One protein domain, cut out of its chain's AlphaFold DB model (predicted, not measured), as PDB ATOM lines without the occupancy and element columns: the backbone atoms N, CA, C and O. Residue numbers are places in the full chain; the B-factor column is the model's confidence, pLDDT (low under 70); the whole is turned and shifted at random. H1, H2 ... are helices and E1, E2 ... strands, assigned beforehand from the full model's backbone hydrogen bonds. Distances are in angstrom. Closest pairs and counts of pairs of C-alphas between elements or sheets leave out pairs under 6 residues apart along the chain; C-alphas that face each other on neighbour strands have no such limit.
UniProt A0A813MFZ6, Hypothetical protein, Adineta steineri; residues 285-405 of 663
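What this domain is: This is residues 285 to 405 of the 663 residues of the protein "Hypothetical protein" of Adineta steineri (UniProt A0A813MFZ6). A long, twisted sheet of three antiparallel strands, E1, E4 and E5, makes a wall, and the short helix H1 and, more loosely, the small hairpin E2 and E3 lie over one face of it. H2 and the short strand E6 lie at one end, while loop residues 301 to 306 and 355 to 360 stick out. The printed part has 121 residues with two named helices and six named strands, in the order E1 H1 E2 E3 E4 E5 H2 E6; the larger sheet runs E1 - E4 - E5 and the smaller E2 - E3, both antiparallel. The class is mostly strand, with under half of the residues in named elements. The whole is only just compact, close to loose, with a radius of gyration of the C-alphas of 16.1 A and spans of 46 by 32 by 24 A.

Where its parts are: E1, residues 288 to 296, is 26.8 A long from C-alpha 288 at (7.057, 27.426, 22.629) to C-alpha 296 at (8.998, 53.822, 26.762). E4, residues 339 to 349, is the longest strand, 33.1 A, and E5, residues 364 to 373, measures 26.7 A. E2 is residues 320 to 325, 16.0 A, and E3 residues 328 to 333, 15.7 A. H1 is residues 316 to 319, 5.5 A, and H2 residues 394 to 400, 9.8 A. E6, residues 402 to 404, is 6.7 A long and ends with C-alpha 404 at (24.529, 20.851, 25.482).

How they stand to each other: E4 is the inner strand. E1 and E4 are antiparallel at 162 degrees, with N 291 and O 346 within hydrogen-bond range at 2.9 A. The hairpin E4 and E5 is antiparallel at 161 degrees, with N 341 and O 371 at 2.8 A. H1 is on this sheet, over E1, at a height of 7.6 A; their closest C-alphas, Leu 294 and Glu 317, are 5.7 A apart. The hairpin E2 and E3 is antiparallel at 168 degrees, with N 323 and O 330 at 2.9 A. E2 and E1 are near each other, while E3 is apart from E1 and E4. H2 only grazes the larger sheet, with residues 395 to 399. The closest C-alphas of H2 and E6, Ala 396 and Ile 402, are 5.4 A apart; E6 pairs with no named strand. In H2 every O i to N i+4 pair is within hydrogen-bond range; H1 is too short for such a pair.

The domain as a whole: The two C-alphas farthest apart, those of Glu 303 and Leu 405, are 50.1 A apart. The printed part has no cut. The long links are E1 to H1, E4 to E5 and E5 to H2. Mean pLDDT of the printed part is 72.6; 44 residues are under 70, among them 299 to 307 and 349 to 364.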
ATOM      1  N   LYS A 285       5.996  22.015  26.208       61.44
ATOM      2  CA  LYS A 285       7.027  22.716  27.002       61.44
ATOM      3  C   LYS A 285       8.269  23.079  26.188       61.44
ATOM      4  O   LYS A 285       8.699  24.226  26.180       61.44
ATOM      5  N   HIS A 286       8.762  22.147  25.377       59.19
ATOM      6  CA  HIS A 286       9.934  22.365  24.522       59.19
ATOM      7  C   HIS A 286       9.609  22.988  23.159       59.19
ATOM      8  O   HIS A 286      10.485  23.085  22.305       59.19
ATOM      9  N   ARG A 287       8.351  23.376  22.923       64.75
ATOM     10  CA  ARG A 287       7.860  23.814  21.613       64.75
ATOM     11  C   ARG A 287       7.383  25.256  21.593       64.75
ATOM     12  O   ARG A 287       7.023  25.716  20.525       64.75
ATOM     13  N   LEU A 288       7.368  25.997  22.695       71.31
ATOM     14  CA  LEU A 288       7.057  27.426  22.629       71.31
ATOM     15  C   LEU A 288       8.315  28.241  22.328       71.31
ATOM     16  O   LEU A 288       9.367  28.019  22.925       71.31
ATOM     17  N   ALA A 289       8.196  29.181  21.395       73.81
ATOM     18  CA  ALA A 289       9.153  30.256  21.179       73.81
ATOM     19  C   ALA A 289       8.545  31.561  21.686       73.81
ATOM     20  O   ALA A 289       7.370  31.829  21.435       73.81
ATOM     21  N   PHE A 290       9.362  32.368  22.354       77.62
ATOM     22  CA  PHE A 290       8.955  33.652  22.905       77.62
ATOM     23  C   PHE A 290       9.695  34.793  22.217       77.62
ATOM     24  O   PHE A 290      10.868  34.678  21.855       77.62
ATOM     25  N   HIS A 291       8.991  35.901  22.055       81.69
ATOM     26  CA  HIS A 291       9.522  37.172  21.597       81.69
ATOM     27  C   HIS A 291       8.966  38.268  22.497       81.69
ATOM     28  O   HIS A 291       7.911  38.086  23.094       81.69
ATOM     29  N   PHE A 292       9.651  39.390  22.625       85.75
ATOM     30  CA  PHE A 292       9.171  40.479  23.457       85.75
ATOM     31  C   PHE A 292       9.634  41.812  22.896       85.75
ATOM     32  O   PHE A 292      10.690  41.880  22.275       85.75
ATOM     33  N   HIS A 293       8.857  42.855  23.158       87.44
ATOM     34  CA  HIS A 293       9.232  44.239  22.896       87.44
ATOM     35  C   HIS A 293       9.261  44.996  24.220       87.44
ATOM     36  O   HIS A 293       8.346  44.840  25.028       87.44
ATOM     37  N   LEU A 294      10.274  45.838  24.419       88.62
ATOM     38  CA  LEU A 294      10.334  46.808  25.512       88.62
ATOM     39  C   LEU A 294      10.405  48.211  24.904       88.62
ATOM     40  O   LEU A 294      11.229  48.450  24.026       88.62
ATOM     41  N   ARG A 295       9.552  49.126  25.368       89.25
ATOM     42  CA  ARG A 295       9.515  50.523  24.908       89.25
ATOM     43  C   ARG A 295       9.197  51.490  26.039       89.25
ATOM     44  O   ARG A 295       8.616  51.072  27.036       89.25
ATOM     45  N   PHE A 296       9.501  52.771  25.872       87.19
ATOM     46  CA  PHE A 296       8.998  53.822  26.762       87.19
ATOM     47  C   PHE A 296       7.462  53.941  26.692       87.19
ATOM     48  O   PHE A 296       6.850  53.668  25.656       87.19
ATOM     49  N   ALA A 297       6.826  54.313  27.807       78.81
ATOM     50  CA  ALA A 297       5.370  54.395  27.922       78.81
ATOM     51  C   ALA A 297       4.771  55.736  27.475       78.81
ATOM     52  O   ALA A 297       3.599  55.771  27.103       78.81
ATOM     53  N   ASN A 298       5.547  56.823  27.493       73.19
ATOM     54  CA  ASN A 298       5.029  58.149  27.164       73.19
ATOM     55  C   ASN A 298       4.913  58.369  25.649       73.19
ATOM     56  O   ASN A 298       5.834  58.109  24.876       73.19
ATOM     57  N   THR A 299       3.752  58.881  25.248       57.12
ATOM     58  CA  THR A 299       3.400  59.310  23.894       57.12
ATOM     59  C   THR A 299       3.813  60.756  23.683       57.12
ATOM     60  O   THR A 299       2.991  61.645  23.828       57.12
ATOM     61  N   THR A 300       5.079  60.978  23.368       44.44
ATOM     62  CA  THR A 300       5.578  62.065  22.514       44.44
ATOM     63  C   THR A 300       7.079  61.873  22.468       44.44
ATOM     64  O   THR A 300       7.707  61.691  23.508       44.44
ATOM     65  N   THR A 301       7.626  61.860  21.258       45.47
ATOM     66  CA  THR A 301       9.054  61.971  20.961       45.47
ATOM     67  C   THR A 301       9.801  62.734  22.056       45.47
ATOM     68  O   THR A 301       9.470  63.892  22.320       45.47
ATOM     69  N   ASN A 302      10.834  62.128  22.650       42.41
ATOM     70  CA  ASN A 302      11.893  62.940  23.247       42.41
ATOM     71  C   ASN A 302      12.326  63.958  22.178       42.41
ATOM     72  O   ASN A 302      12.300  63.626  20.990       42.41
ATOM     73  N   GLU A 303      12.716  65.167  22.577       46.19
ATOM     74  CA  GLU A 303      13.027  66.335  21.721       46.19
ATOM     75  C   GLU A 303      14.072  66.083  20.599       46.19
ATOM     76  O   GLU A 303      14.414  66.986  19.842       46.19
ATOM     77  N   GLN A 304      14.565  64.849  20.462       46.00
ATOM     78  CA  GLN A 304      15.560  64.365  19.508       46.00
ATOM     79  C   GLN A 304      15.030  63.336  18.483       46.00
ATOM     80  O   GLN A 304      15.792  62.905  17.624       46.00
ATOM     81  N   GLY A 305      13.749  62.939  18.528       49.78
ATOM     82  CA  GLY A 305      13.156  62.045  17.516       49.78
ATOM     83  C   GLY A 305      13.621  60.580  17.569       49.78
ATOM     84  O   GLY A 305      13.528  59.880  16.562       49.78
ATOM     85  N   GLU A 306      14.122  60.109  18.714       54.44
ATOM     86  CA  GLU A 306      14.561  58.717  18.899       54.44
ATOM     87  C   GLU A 306      13.375  57.727  18.954       54.44
ATOM     88  O   GLU A 306      12.303  58.041  19.481       54.44
ATOM     89  N   ASP A 307      13.572  56.518  18.410       64.62
ATOM     90  CA  ASP A 307      12.618  55.402  18.483       64.62
ATOM     91  C   ASP A 307      12.308  55.066  19.954       64.62
ATOM     92  O   ASP A 307      13.212  54.884  20.766       64.62
ATOM     93  N   LEU A 308      11.023  54.932  20.309       76.00
ATOM     94  CA  LEU A 308      10.573  54.570  21.664       76.00
ATOM     95  C   LEU A 308      11.112  53.205  22.132       76.00
ATOM     96  O   LEU A 308      11.017  52.894  23.322       76.00
ATOM     97  N   GLY A 309      11.618  52.383  21.208       81.38
ATOM     98  CA  GLY A 309      12.309  51.120  21.464       81.38
ATOM     99  C   GLY A 309      13.822  51.238  21.682       81.38
ATOM    100  O   GLY A 309      14.468  50.210  21.880       81.38
ATOM    101  N   GLU A 310      14.405  52.437  21.656       85.75
ATOM    102  CA  GLU A 310      15.848  52.660  21.779       85.75
ATOM    103  C   GLU A 310      16.192  53.670  22.883       85.75
ATOM    104  O   GLU A 310      15.400  54.525  23.268       85.75
ATOM    105  N   PHE A 311      17.397  53.537  23.430       85.25
ATOM    106  CA  PHE A 311      17.997  54.475  24.367       85.25
ATOM    107  C   PHE A 311      19.449  54.698  23.949       85.25
ATOM    108  O   PHE A 311      20.241  53.751  23.965       85.25
ATOM    109  N   GLN A 312      19.792  55.930  23.557       85.12
ATOM    110  CA  GLN A 312      21.136  56.300  23.090       85.12
ATOM    111  C   GLN A 312      21.642  55.407  21.936       85.12
ATOM    112  O   GLN A 312      22.774  54.920  21.957       85.12
ATOM    113  N   GLY A 313      20.776  55.123  20.956       82.25
ATOM    114  CA  GLY A 313      21.078  54.239  19.818       82.25
ATOM    115  C   GLY A 313      21.206  52.747  20.163       82.25
ATOM    116  O   GLY A 313      21.658  51.951  19.338       82.25
ATOM    117  N   VAL A 314      20.839  52.343  21.384       85.25
ATOM    118  CA  VAL A 314      20.804  50.941  21.815       85.25
ATOM    119  C   VAL A 314      19.363  50.503  22.036       85.25
ATOM    120  O   VAL A 314      18.653  51.072  22.862       85.25
ATOM    121  N   LYS A 315      18.945  49.426  21.369       87.38
ATOM    122  CA  LYS A 315      17.620  48.822  21.573       87.38
ATOM    123  C   LYS A 315      17.365  48.466  23.034       87.38
ATOM    124  O   LYS A 315      18.163  47.758  23.647       87.38
ATOM    125  N   LEU A 316      16.212  48.869  23.563       88.75
ATOM    126  CA  LEU A 316      15.771  48.595  24.931       88.75
ATOM    127  C   LEU A 316      15.677  47.092  25.236       88.75
ATOM    128  O   LEU A 316      15.884  46.672  26.368       88.75
ATOM    129  N   GLU A 317      15.474  46.251  24.223       87.31
ATOM    130  CA  GLU A 317      15.518  44.785  24.338       87.31
ATOM    131  C   GLU A 317      16.852  44.265  24.907       87.31
ATOM    132  O   GLU A 317      16.893  43.220  25.552       87.31
ATOM    133  N   ARG A 318      17.948  45.014  24.719       86.44
ATOM    134  CA  ARG A 318      19.285  44.709  25.260       86.44
ATOM    135  C   ARG A 318      19.365  44.821  26.783       86.44
ATOM    136  O   ARG A 318      20.354  44.390  27.370       86.44
ATOM    137  N   TYR A 319      18.344  45.397  27.406       87.88
ATOM    138  CA  TYR A 319      18.203  45.550  28.850       87.88
ATOM    139  C   TYR A 319      17.281  44.482  29.456       87.88
ATOM    140  O   TYR A 319      16.927  44.560  30.632       87.88
ATOM    141  N   VAL A 320      16.889  43.478  28.666       86.56
ATOM    142  CA  VAL A 320      16.073  42.351  29.114       86.56
ATOM    143  C   VAL A 320      16.854  41.054  28.949       86.56
ATOM    144  O   VAL A 320      17.213  40.653  27.841       86.56
ATOM    145  N   LEU A 321      17.074  40.354  30.057       82.56
ATOM    146  CA  LEU A 321      17.567  38.985  30.043       82.56
ATOM    147  C   LEU A 321      16.371  38.030  30.008       82.56
ATOM    148  O   LEU A 321      15.690  37.819  31.014       82.56
ATOM    149  N   HIS A 322      16.150  37.431  28.843       82.88
ATOM    150  CA  HIS A 322      15.139  36.402  28.634       82.88
ATOM    151  C   HIS A 322      15.756  35.000  28.716       82.88
ATOM    152  O   HIS A 322      16.673  34.667  27.959       82.88
ATOM    153  N   THR A 323      15.231  34.178  29.627       75.19
ATOM    154  CA  THR A 323      15.661  32.788  29.850       75.19
ATOM    155  C   THR A 323      14.465  31.844  29.876       75.19
ATOM    156  O   THR A 323      13.382  32.213  30.333       75.19
ATOM    157  N   VAL A 324      14.674  30.624  29.384       72.62
ATOM    158  CA  VAL A 324      13.693  29.534  29.415       72.62
ATOM    159  C   VAL A 324      14.358  28.335  30.083       72.62
ATOM    160  O   VAL A 324      15.378  27.846  29.594       72.62
ATOM    161  N   GLN A 325      13.792  27.871  31.195       67.62
ATOM    162  CA  GLN A 325      14.254  26.690  31.919       67.62
ATOM    163  C   GLN A 325      13.044  25.847  32.322       67.62
ATOM    164  O   GLN A 325      12.180  26.318  33.051       67.62
ATOM    165  N   ASP A 326      12.996  24.605  31.842       66.81
ATOM    166  CA  ASP A 326      11.912  23.648  32.091       66.81
ATOM    167  C   ASP A 326      10.508  24.213  31.797       66.81
ATOM    168  O   ASP A 326      10.117  24.305  30.630       66.81
ATOM    169  N   ASP A 327       9.740  24.563  32.829       64.19
ATOM    170  CA  ASP A 327       8.398  25.146  32.750       64.19
ATOM    171  C   ASP A 327       8.344  26.644  33.103       64.19
ATOM    172  O   ASP A 327       7.266  27.242  33.081       64.19
ATOM    173  N   LEU A 328       9.497  27.271  33.356       64.56
ATOM    174  CA  LEU A 328       9.624  28.680  33.703       64.56
ATOM    175  C   LEU A 328      10.227  29.496  32.550       64.56
ATOM    176  O   LEU A 328      11.299  29.194  32.020       64.56
ATOM    177  N   VAL A 329       9.561  30.600  32.215       76.06
ATOM    178  CA  VAL A 329      10.076  31.634  31.310       76.06
ATOM    179  C   VAL A 329      10.259  32.910  32.115       76.06
ATOM    180  O   VAL A 329       9.299  33.419  32.689       76.06
ATOM    181  N   SER A 330      11.486  33.424  32.162       77.62
ATOM    182  CA  SER A 330      11.827  34.617  32.942       77.62
ATOM    183  C   SER A 330      12.289  35.750  32.034       77.62
ATOM    184  O   SER A 330      13.186  35.560  31.210       77.62
ATOM    185  N   PHE A 331      11.707  36.935  32.227       85.62
ATOM    186  CA  PHE A 331      12.131  38.196  31.618       85.62
ATOM    187  C   PHE A 331      12.663  39.101  32.731       85.62
ATOM    188  O   PHE A 331      11.888  39.741  33.436       85.62
ATOM    189  N   ASN A 332      13.982  39.134  32.917       84.25
ATOM    190  CA  ASN A 332      14.616  40.012  33.900       84.25
ATOM    191  C   ASN A 332      14.905  41.359  33.240       84.25
ATOM    192  O   ASN A 332      15.718  41.435  32.319       84.25
ATOM    193  N   ILE A 333      14.200  42.401  33.673       87.31
ATOM    194  CA  ILE A 333      14.174  43.707  33.009       87.31
ATOM    195  C   ILE A 333      14.974  44.702  33.843       87.31
ATOM    196  O   ILE A 333      14.644  44.963  34.998       87.31
ATOM    197  N   HIS A 334      16.004  45.278  33.238       87.00
ATOM    198  CA  HIS A 334      16.950  46.180  33.884       87.00
ATOM    199  C   HIS A 334      17.030  47.501  33.123       87.00
ATOM    200  O   HIS A 334      17.969  47.741  32.371       87.00
ATOM    201  N   VAL A 335      16.013  48.343  33.291       88.00
ATOM    202  CA  VAL A 335      15.852  49.565  32.495       88.00
ATOM    203  C   VAL A 335      17.038  50.541  32.631       88.00
ATOM    204  O   VAL A 335      17.634  50.639  33.705       88.00
ATOM    205  N   PRO A 336      17.391  51.281  31.563       88.50
ATOM    206  CA  PRO A 336      18.566  52.159  31.562       88.50
ATOM    207  C   PRO A 336      18.393  53.462  32.353       88.50
ATOM    208  O   PRO A 336      19.392  54.082  32.722       88.50
ATOM    209  N   GLN A 337      17.151  53.901  32.582       88.31
ATOM    210  CA  GLN A 337      16.844  55.159  33.259       88.31
ATOM    211  C   GLN A 337      15.536  55.087  34.060       88.31
ATOM    212  O   GLN A 337      14.758  54.141  33.936       88.31
ATOM    213  N   GLU A 338      15.311  56.095  34.899       90.06
ATOM    214  CA  GLU A 338      14.035  56.322  35.581       90.06
ATOM    215  C   GLU A 338      13.001  56.784  34.552       90.06
ATOM    216  O   GLU A 338      13.197  57.793  33.876       90.06
ATOM    217  N   ALA A 339      11.947  55.994  34.374       87.62
ATOM    218  CA  ALA A 339      10.896  56.208  33.387       87.62
ATOM    219  C   ALA A 339       9.803  55.138  33.524       87.62
ATOM    220  O   ALA A 339       9.960  54.123  34.215       87.62
ATOM    221  N   ASP A 340       8.715  55.351  32.789       87.56
ATOM    222  CA  ASP A 340       7.689  54.349  32.559       87.56
ATOM    223  C   ASP A 340       7.950  53.618  31.239       87.56
ATOM    224  O   ASP A 340       8.275  54.231  30.218       87.56
ATOM    225  N   TYR A 341       7.754  52.305  31.247       88.94
ATOM    226  CA  TYR A 341       7.985  51.420  30.112       88.94
ATOM    227  C   TYR A 341       6.789  50.498  29.880       88.94
ATOM    228  O   TYR A 341       6.047  50.175  30.807       88.94
ATOM    229  N   PHE A 342       6.631  50.013  28.653       88.00
ATOM    230  CA  PHE A 342       5.770  48.885  28.324       88.00
ATOM    231  C   PHE A 342       6.612  47.705  27.868       88.00
ATOM    232  O   PHE A 342       7.424  47.849  26.953       88.00
ATOM    233  N   ILE A 343       6.360  46.537  28.455       87.12
ATOM    234  CA  ILE A 343       6.806  45.262  27.899       87.12
ATOM    235  C   ILE A 343       5.614  44.517  27.307       87.12
ATOM    236  O   ILE A 343       4.572  44.377  27.947       87.12
ATOM    237  N   GLU A 344       5.771  44.031  26.082       86.38
ATOM    238  CA  GLU A 344       4.823  43.142  25.415       86.38
ATOM    239  C   GLU A 344       5.526  41.810  25.173       86.38
ATOM    240  O   GLU A 344       6.528  41.769  24.464       86.38
ATOM    241  N   VAL A 345       5.018  40.726  25.753       83.56
ATOM    242  CA  VAL A 345       5.546  39.376  25.537       83.56
ATOM    243  C   VAL A 345       4.641  38.654  24.559       83.56
ATOM    244  O   VAL A 345       3.416  38.671  24.676       83.56
ATOM    245  N   PHE A 346       5.251  37.982  23.601       82.00
ATOM    246  CA  PHE A 346       4.606  37.177  22.592       82.00
ATOM    247  C   PHE A 346       5.115  35.742  22.656       82.00
ATOM    248  O   PHE A 346       6.286  35.501  22.942       82.00
ATOM    249  N   ALA A 347       4.254  34.789  22.321       78.00
ATOM    250  CA  ALA A 347       4.626  33.395  22.164       78.00
ATOM    251  C   ALA A 347       4.034  32.812  20.883       78.00
ATOM    252  O   ALA A 347       2.964  33.214  20.416       78.00
ATOM    253  N   SER A 348       4.731  31.833  20.322       74.00
ATOM    254  CA  SER A 348       4.237  30.995  19.238       74.00
ATOM    255  C   SER A 348       4.605  29.550  19.506       74.00
ATOM    256  O   SER A 348       5.680  29.254  20.029       74.00
ATOM    257  N   LEU A 349       3.727  28.642  19.089       69.12
ATOM    258  CA  LEU A 349       4.087  27.241  18.990       69.12
ATOM    259  C   LEU A 349       5.052  27.055  17.813       69.12
ATOM    260  O   LEU A 349       4.807  27.532  16.708       69.12
ATOM    261  N   VAL A 350       6.158  26.376  18.082       63.94
ATOM    262  CA  VAL A 350       7.129  25.864  17.126       63.94
ATOM    263  C   VAL A 350       6.672  24.456  16.775       63.94
ATOM    264  O   VAL A 350       6.649  23.536  17.605       63.94
ATOM    265  N   GLU A 351       6.215  24.299  15.542       58.34
ATOM    266  CA  GLU A 351       5.936  22.983  14.994       58.34
ATOM    267  C   GLU A 351       7.254  22.286  14.630       58.34
ATOM    268  O   GLU A 351       8.213  22.960  14.249       58.34
ATOM    269  N   PRO A 352       7.341  20.952  14.795       49.25
ATOM    270  CA  PRO A 352       8.553  20.187  14.494       49.25
ATOM    271  C   PRO A 352       8.980  20.265  13.020       49.25
ATOM    272  O   PRO A 352      10.089  19.846  12.699       49.25
ATOM    273  N   ASP A 353       8.135  20.819  12.150       48.69
ATOM    274  CA  ASP A 353       8.444  21.098  10.755       48.69
ATOM    275  C   ASP A 353       8.617  22.617  10.557       48.69
ATOM    276  O   ASP A 353       7.632  23.349  10.391       48.69
ATOM    277  N   PRO A 354       9.847  23.161  10.651       43.09
ATOM    278  CA  PRO A 354      10.095  24.544  10.289       43.09
ATOM    279  C   PRO A 354       9.871  24.675   8.782       43.09
ATOM    280  O   PRO A 354      10.732  24.323   7.979       43.09
ATOM    281  N   ASN A 355       8.695  25.183   8.416       42.41
ATOM    282  CA  ASN A 355       8.304  25.496   7.052       42.41
ATOM    283  C   ASN A 355       9.484  26.147   6.283       42.41
ATOM    284  O   ASN A 355       9.915  27.247   6.645       42.41
ATOM    285  N   PRO A 356      10.037  25.505   5.237       40.03
ATOM    286  CA  PRO A 356      11.233  25.993   4.549       40.03
ATOM    287  C   PRO A 356      10.967  27.216   3.650       40.03
ATOM    288  O   PRO A 356      11.908  27.751   3.069       40.03
ATOM    289  N   PHE A 357       9.714  27.678   3.551       38.94
ATOM    290  CA  PHE A 357       9.286  28.793   2.695       38.94
ATOM    291  C   PHE A 357       8.913  30.078   3.449       38.94
ATOM    292  O   PHE A 357       8.125  30.877   2.950       38.94
ATOM    293  N   GLY A 358       9.477  30.315   4.637       39.94
ATOM    294  CA  GLY A 358       9.485  31.657   5.233       39.94
ATOM    295  C   GLY A 358       8.107  32.272   5.522       39.94
ATOM    296  O   GLY A 358       7.996  33.495   5.577       39.94
ATOM    297  N   GLN A 359       7.057  31.466   5.722       39.12
ATOM    298  CA  GLN A 359       5.814  31.996   6.285       39.12
ATOM    299  C   GLN A 359       6.079  32.494   7.709       39.12
ATOM    300  O   GLN A 359       6.703  31.803   8.516       39.12
ATOM    301  N   SER A 360       5.623  33.712   8.004       44.47
ATOM    302  CA  SER A 360       5.824  34.352   9.298       44.47
ATOM    303  C   SER A 360       5.185  33.522  10.415       44.47
ATOM    304  O   SER A 360       3.994  33.206  10.383       44.47
ATOM    305  N   PHE A 361       5.967  33.172  11.438       53.16
ATOM    306  CA  PHE A 361       5.403  32.640  12.674       53.16
ATOM    307  C   PHE A 361       4.506  33.724  13.282       53.16
ATOM    308  O   PHE A 361       4.978  34.814  13.616       53.16
ATOM    309  N   LYS A 362       3.200  33.453  13.401       55.50
ATOM    310  CA  LYS A 362       2.247  34.410  13.976       55.50
ATOM    311  C   LYS A 362       2.355  34.379  15.499       55.50
ATOM    312  O   LYS A 362       1.632  33.654  16.179       55.50
ATOM    313  N   LEU A 363       3.278  35.182  16.011       63.50
ATOM    314  CA  LEU A 363       3.430  35.477  17.429       63.50
ATOM    315  C   LEU A 363       2.111  36.025  17.998       63.50
ATOM    316  O   LEU A 363       1.556  37.000  17.488       63.50
ATOM    317  N   LYS A 364       1.595  35.387  19.049       67.38
ATOM    318  CA  LYS A 364       0.438  35.873  19.809       67.38
ATOM    319  C   LYS A 364       0.943  36.622  21.030       67.38
ATOM    320  O   LYS A 364       1.789  36.092  21.741       67.38
ATOM    321  N   CYS A 365       0.435  37.825  21.276       74.88
ATOM    322  CA  CYS A 365       0.739  38.539  22.514       74.88
ATOM    323  C   CYS A 365       0.141  37.758  23.691       74.88
ATOM    324  O   CYS A 365      -1.053  37.468  23.686       74.88
ATOM    325  N   VAL A 366       0.986  37.367  24.643       75.19
ATOM    326  CA  VAL A 366       0.628  36.560  25.818       75.19
ATOM    327  C   VAL A 366       0.337  37.455  27.009       75.19
ATOM    328  O   VAL A 366      -0.636  37.233  27.720       75.19
ATOM    329  N   CYS A 367       1.163  38.474  27.227       72.38
ATOM    330  CA  CYS A 367       0.956  39.445  28.289       72.38
ATOM    331  C   CYS A 367       1.571  40.795  27.922       72.38
ATOM    332  O   CYS A 367       2.483  40.889  27.093       72.38
ATOM    333  N   LYS A 368       1.043  41.848  28.546       81.44
ATOM    334  CA  LYS A 368       1.558  43.211  28.457       81.44
ATOM    335  C   LYS A 368       1.620  43.793  29.860       81.44
ATOM    336  O   LYS A 368       0.653  43.662  30.604       81.44
ATOM    337  N   TYR A 369       2.720  44.450  30.198       82.69
ATOM    338  CA  TYR A 369       2.886  45.107  31.492       82.69
ATOM    339  C   TYR A 369       3.377  46.540  31.312       82.69
ATOM    340  O   TYR A 369       4.209  46.808  30.444       82.69
ATOM    341  N   ARG A 370       2.883  47.446  32.165       85.62
ATOM    342  CA  ARG A 370       3.491  48.760  32.404       85.62
ATOM    343  C   ARG A 370       4.489  48.620  33.549       85.62
ATOM    344  O   ARG A 370       4.136  48.117  34.611       85.62
ATOM    345  N   ILE A 371       5.717  49.058  33.331       85.94
ATOM    346  CA  ILE A 371       6.810  49.031  34.304       85.94
ATOM    347  C   ILE A 371       7.095  50.474  34.690       85.94
ATOM    348  O   ILE A 371       7.318  51.300  33.813       85.94
ATOM    349  N   ILE A 372       7.077  50.777  35.984       86.25
ATOM    350  CA  ILE A 372       7.260  52.134  36.509       86.25
ATOM    351  C   ILE A 372       8.562  52.151  37.311       86.25
ATOM    352  O   ILE A 372       8.632  51.556  38.387       86.25
ATOM    353  N   CYS A 373       9.592  52.820  36.794       86.44
ATOM    354  CA  CYS A 373      10.879  52.984  37.466       86.44
ATOM    355  C   CYS A 373      11.008  54.418  37.989       86.44
ATOM    356  O   CYS A 373      11.319  55.331  37.228       86.44
ATOM    357  N   LYS A 374      10.759  54.617  39.290       87.00
ATOM    358  CA  LYS A 374      10.838  55.941  39.937       87.00
ATOM    359  C   LYS A 374      12.242  56.316  40.410       87.00
ATOM    360  O   LYS A 374      12.523  57.498  40.531       87.00
ATOM    361  N   HIS A 375      13.067  55.319  40.731       84.69
ATOM    362  CA  HIS A 375      14.405  55.501  41.294       84.69
ATOM    363  C   HIS A 375      15.356  54.428  40.756       84.69
ATOM    364  O   HIS A 375      15.046  53.238  40.854       84.69
ATOM    365  N   LEU A 376      16.515  54.830  40.229       82.69
ATOM    366  CA  LEU A 376      17.523  53.924  39.677       82.69
ATOM    367  C   LEU A 376      18.854  54.062  40.430       82.69
ATOM    368  O   LEU A 376      19.564  55.055  40.301       82.69
ATOM    369  N   ILE A 377      19.213  53.030  41.196       76.75
ATOM    370  CA  ILE A 377      20.426  53.033  42.036       76.75
ATOM    371  C   ILE A 377      21.693  52.795  41.200       76.75
ATOM    372  O   ILE A 377      22.727  53.414  41.442       76.75
ATOM    373  N   GLN A 378      21.625  51.906  40.208       74.56
ATOM    374  CA  GLN A 378      22.760  51.540  39.364       74.56
ATOM    375  C   GLN A 378      22.328  51.502  37.899       74.56
ATOM    376  O   GLN A 378      21.370  50.811  37.547       74.56
ATOM    377  N   ARG A 379      23.044  52.232  37.033       63.53
ATOM    378  CA  ARG A 379      22.834  52.157  35.582       63.53
ATOM    379  C   ARG A 379      23.390  50.841  35.058       63.53
ATOM    380  O   ARG A 379      24.568  50.542  35.238       63.53
ATOM    381  N   MET A 380      22.527  50.069  34.413       69.94
ATOM    382  CA  MET A 380      22.879  48.786  33.820       69.94
ATOM    383  C   MET A 380      23.425  48.990  32.409       69.94
ATOM    384  O   MET A 380      22.949  49.848  31.670       69.94
ATOM    385  N   HIS A 381      24.436  48.210  32.029       79.12
ATOM    386  CA  HIS A 381      24.940  48.192  30.656       79.12
ATOM    387  C   HIS A 381      24.123  47.210  29.804       79.12
ATOM    388  O   HIS A 381      23.693  46.173  30.316       79.12
ATOM    389  N   PRO A 382      23.927  47.490  28.505       83.69
ATOM    390  CA  PRO A 382      23.204  46.583  27.623       83.69
ATOM    391  C   PRO A 382      23.932  45.232  27.509       83.69
ATOM    392  O   PRO A 382      25.122  45.193  27.186       83.69
ATOM    393  N   LEU A 383      23.206  44.122  27.695       81.31
ATOM    394  CA  LEU A 383      23.692  42.740  27.480       81.31
ATOM    395  C   LEU A 383      24.305  42.600  26.086       81.31
ATOM    396  O   LEU A 383      23.841  43.330  25.239       81.31
ATOM    397  N   PRO A 384      25.267  41.716  25.765       76.44
ATOM    398  CA  PRO A 384      25.900  41.646  24.436       76.44
ATOM    399  C   PRO A 384      24.939  41.468  23.243       76.44
ATOM    400  O   PRO A 384      23.801  41.026  23.393       76.44
ATOM    401  N   ALA A 385      25.414  41.782  22.029       65.81
ATOM    402  CA  ALA A 385      24.637  41.600  20.801       65.81
ATOM    403  C   ALA A 385      24.397  40.109  20.547       65.81
ATOM    404  O   ALA A 385      25.282  39.406  20.069       65.81
ATOM    405  N   CYS A 386      23.198  39.633  20.865       58.53
ATOM    406  CA  CYS A 386      22.734  38.308  20.488       58.53
ATOM    407  C   CYS A 386      21.588  38.440  19.481       58.53
ATOM    408  O   CYS A 386      20.912  39.471  19.428       58.53
ATOM    409  N   ALA A 387      21.360  37.398  18.679       58.72
ATOM    410  CA  ALA A 387      20.135  37.309  17.893       58.72
ATOM    411  C   ALA A 387      18.931  37.459  18.834       58.72
ATOM    412  O   ALA A 387      18.940  36.887  19.925       58.72
ATOM    413  N   SER A 388      17.907  38.207  18.417       54.16
ATOM    414  CA  SER A 388      16.729  38.459  19.249       54.16
ATOM    415  C   SER A 388      16.158  37.153  19.825       54.16
ATOM    416  O   SER A 388      16.049  36.124  19.139       54.16
ATOM    417  N   GLY A 389      15.833  37.184  21.121       60.72
ATOM    418  CA  GLY A 389      15.173  36.081  21.813       60.72
ATOM    419  C   GLY A 389      15.884  35.582  23.071       60.72
ATOM    420  O   GLY A 389      16.153  36.339  23.992       60.72
ATOM    421  N   GLU A 390      16.023  34.264  23.151       68.50
ATOM    422  CA  GLU A 390      16.316  33.477  24.353       68.50
ATOM    423  C   GLU A 390      17.817  33.213  24.527       68.50
ATOM    424  O   GLU A 390      18.474  32.752  23.587       68.50
ATOM    425  N   TRP A 391      18.340  33.452  25.733       75.38
ATOM    426  CA  TRP A 391      19.693  33.049  26.116       75.38
ATOM    427  C   TRP A 391      19.711  31.601  26.623       75.38
ATOM    428  O   TRP A 391      18.795  31.165  27.319       75.38
ATOM    429  N   GLY A 392      20.789  30.871  26.317       77.31
ATOM    430  CA  GLY A 392      21.000  29.486  26.750       77.31
ATOM    431  C   GLY A 392      20.808  28.429  25.652       77.31
ATOM    432  O   GLY A 392      20.555  28.751  24.489       77.31
ATOM    433  N   PRO A 393      20.978  27.139  25.992       77.06
ATOM    434  CA  PRO A 393      21.012  26.055  25.010       77.06
ATOM    435  C   PRO A 393      19.628  25.628  24.497       77.06
ATOM    436  O   PRO A 393      19.548  24.921  23.491       77.06
ATOM    437  N   ALA A 394      18.537  26.038  25.147       73.31
ATOM    438  CA  ALA A 394      17.192  25.548  24.849       73.31
ATOM    439  C   ALA A 394      16.705  25.919  23.434       73.31
ATOM    440  O   ALA A 394      16.162  25.054  22.740       73.31
ATOM    441  N   LYS A 395      17.034  27.110  22.912       73.19
ATOM    442  CA  LYS A 395      16.826  27.450  21.488       73.19
ATOM    443  C   LYS A 395      17.517  26.454  20.542       73.19
ATOM    444  O   LYS A 395      16.929  26.047  19.541       73.19
ATOM    445  N   ALA A 396      18.741  26.027  20.853       72.94
ATOM    446  CA  ALA A 396      19.489  25.083  20.019       72.94
ATOM    447  C   ALA A 396      18.894  23.662  20.059       72.94
ATOM    448  O   ALA A 396      18.814  22.996  19.024       72.94
ATOM    449  N   ILE A 397      18.411  23.226  21.225       70.00
ATOM    450  CA  ILE A 397      17.700  21.952  21.392       70.00
ATOM    451  C   ILE A 397      16.387  21.982  20.599       70.00
ATOM    452  O   ILE A 397      16.152  21.112  19.765       70.00
ATOM    453  N   ARG A 398      15.563  23.017  20.804       69.12
ATOM    454  CA  ARG A 398      14.231  23.158  20.198       69.12
ATOM    455  C   ARG A 398      14.269  23.210  18.673       69.12
ATOM    456  O   ARG A 398      13.447  22.569  18.028       69.12
ATOM    457  N   HIS A 399      15.193  23.979  18.094       63.69
ATOM    458  CA  HIS A 399      15.216  24.213  16.644       63.69
ATOM    459  C   HIS A 399      16.119  23.251  15.872       63.69
ATOM    460  O   HIS A 399      15.867  22.998  14.697       63.69
ATOM    461  N   PHE A 400      17.174  22.732  16.502       67.00
ATOM    462  CA  PHE A 400      18.218  21.983  15.798       67.00
ATOM    463  C   PHE A 400      18.528  20.625  16.430       67.00
ATOM    464  O   PHE A 400      19.368  19.894  15.907       67.00
ATOM    465  N   ASN A 401      17.862  20.276  17.536       63.06
ATOM    466  CA  ASN A 401      18.113  19.054  18.299       63.06
ATOM    467  C   ASN A 401      19.597  18.910  18.711       63.06
ATOM    468  O   ASN A 401      20.172  17.818  18.737       63.06
ATOM    469  N   ILE A 402      20.231  20.055  18.997       75.75
ATOM    470  CA  ILE A 402      21.608  20.157  19.478       75.75
ATOM    471  C   ILE A 402      21.562  20.240  21.002       75.75
ATOM    472  O   ILE A 402      21.133  21.244  21.566       75.75
ATOM    473  N   CYS A 403      22.020  19.190  21.674       77.94
ATOM    474  CA  CYS A 403      22.033  19.096  23.128       77.94
ATOM    475  C   CYS A 403      23.350  19.634  23.707       77.94
ATOM    476  O   CYS A 403      24.421  19.257  23.222       77.94
ATOM    477  N   PRO A 404      23.322  20.470  24.755       82.50
ATOM    478  CA  PRO A 404      24.529  20.851  25.482       82.50
ATOM    479  C   PRO A 404      25.152  19.637  26.182       82.50
ATOM    480  O   PRO A 404      24.455  18.721  26.611       82.50
ATOM    481  N   LEU A 405      26.482  19.630  26.288       82.81
ATOM    482  CA  LEU A 405      27.249  18.614  27.016       82.81
ATOM    483  C   LEU A 405      27.964  19.167  28.252       82.81
ATOM    484  O   LEU A 405      28.296  18.382  29.133       82.81
TER     485      LEU A 405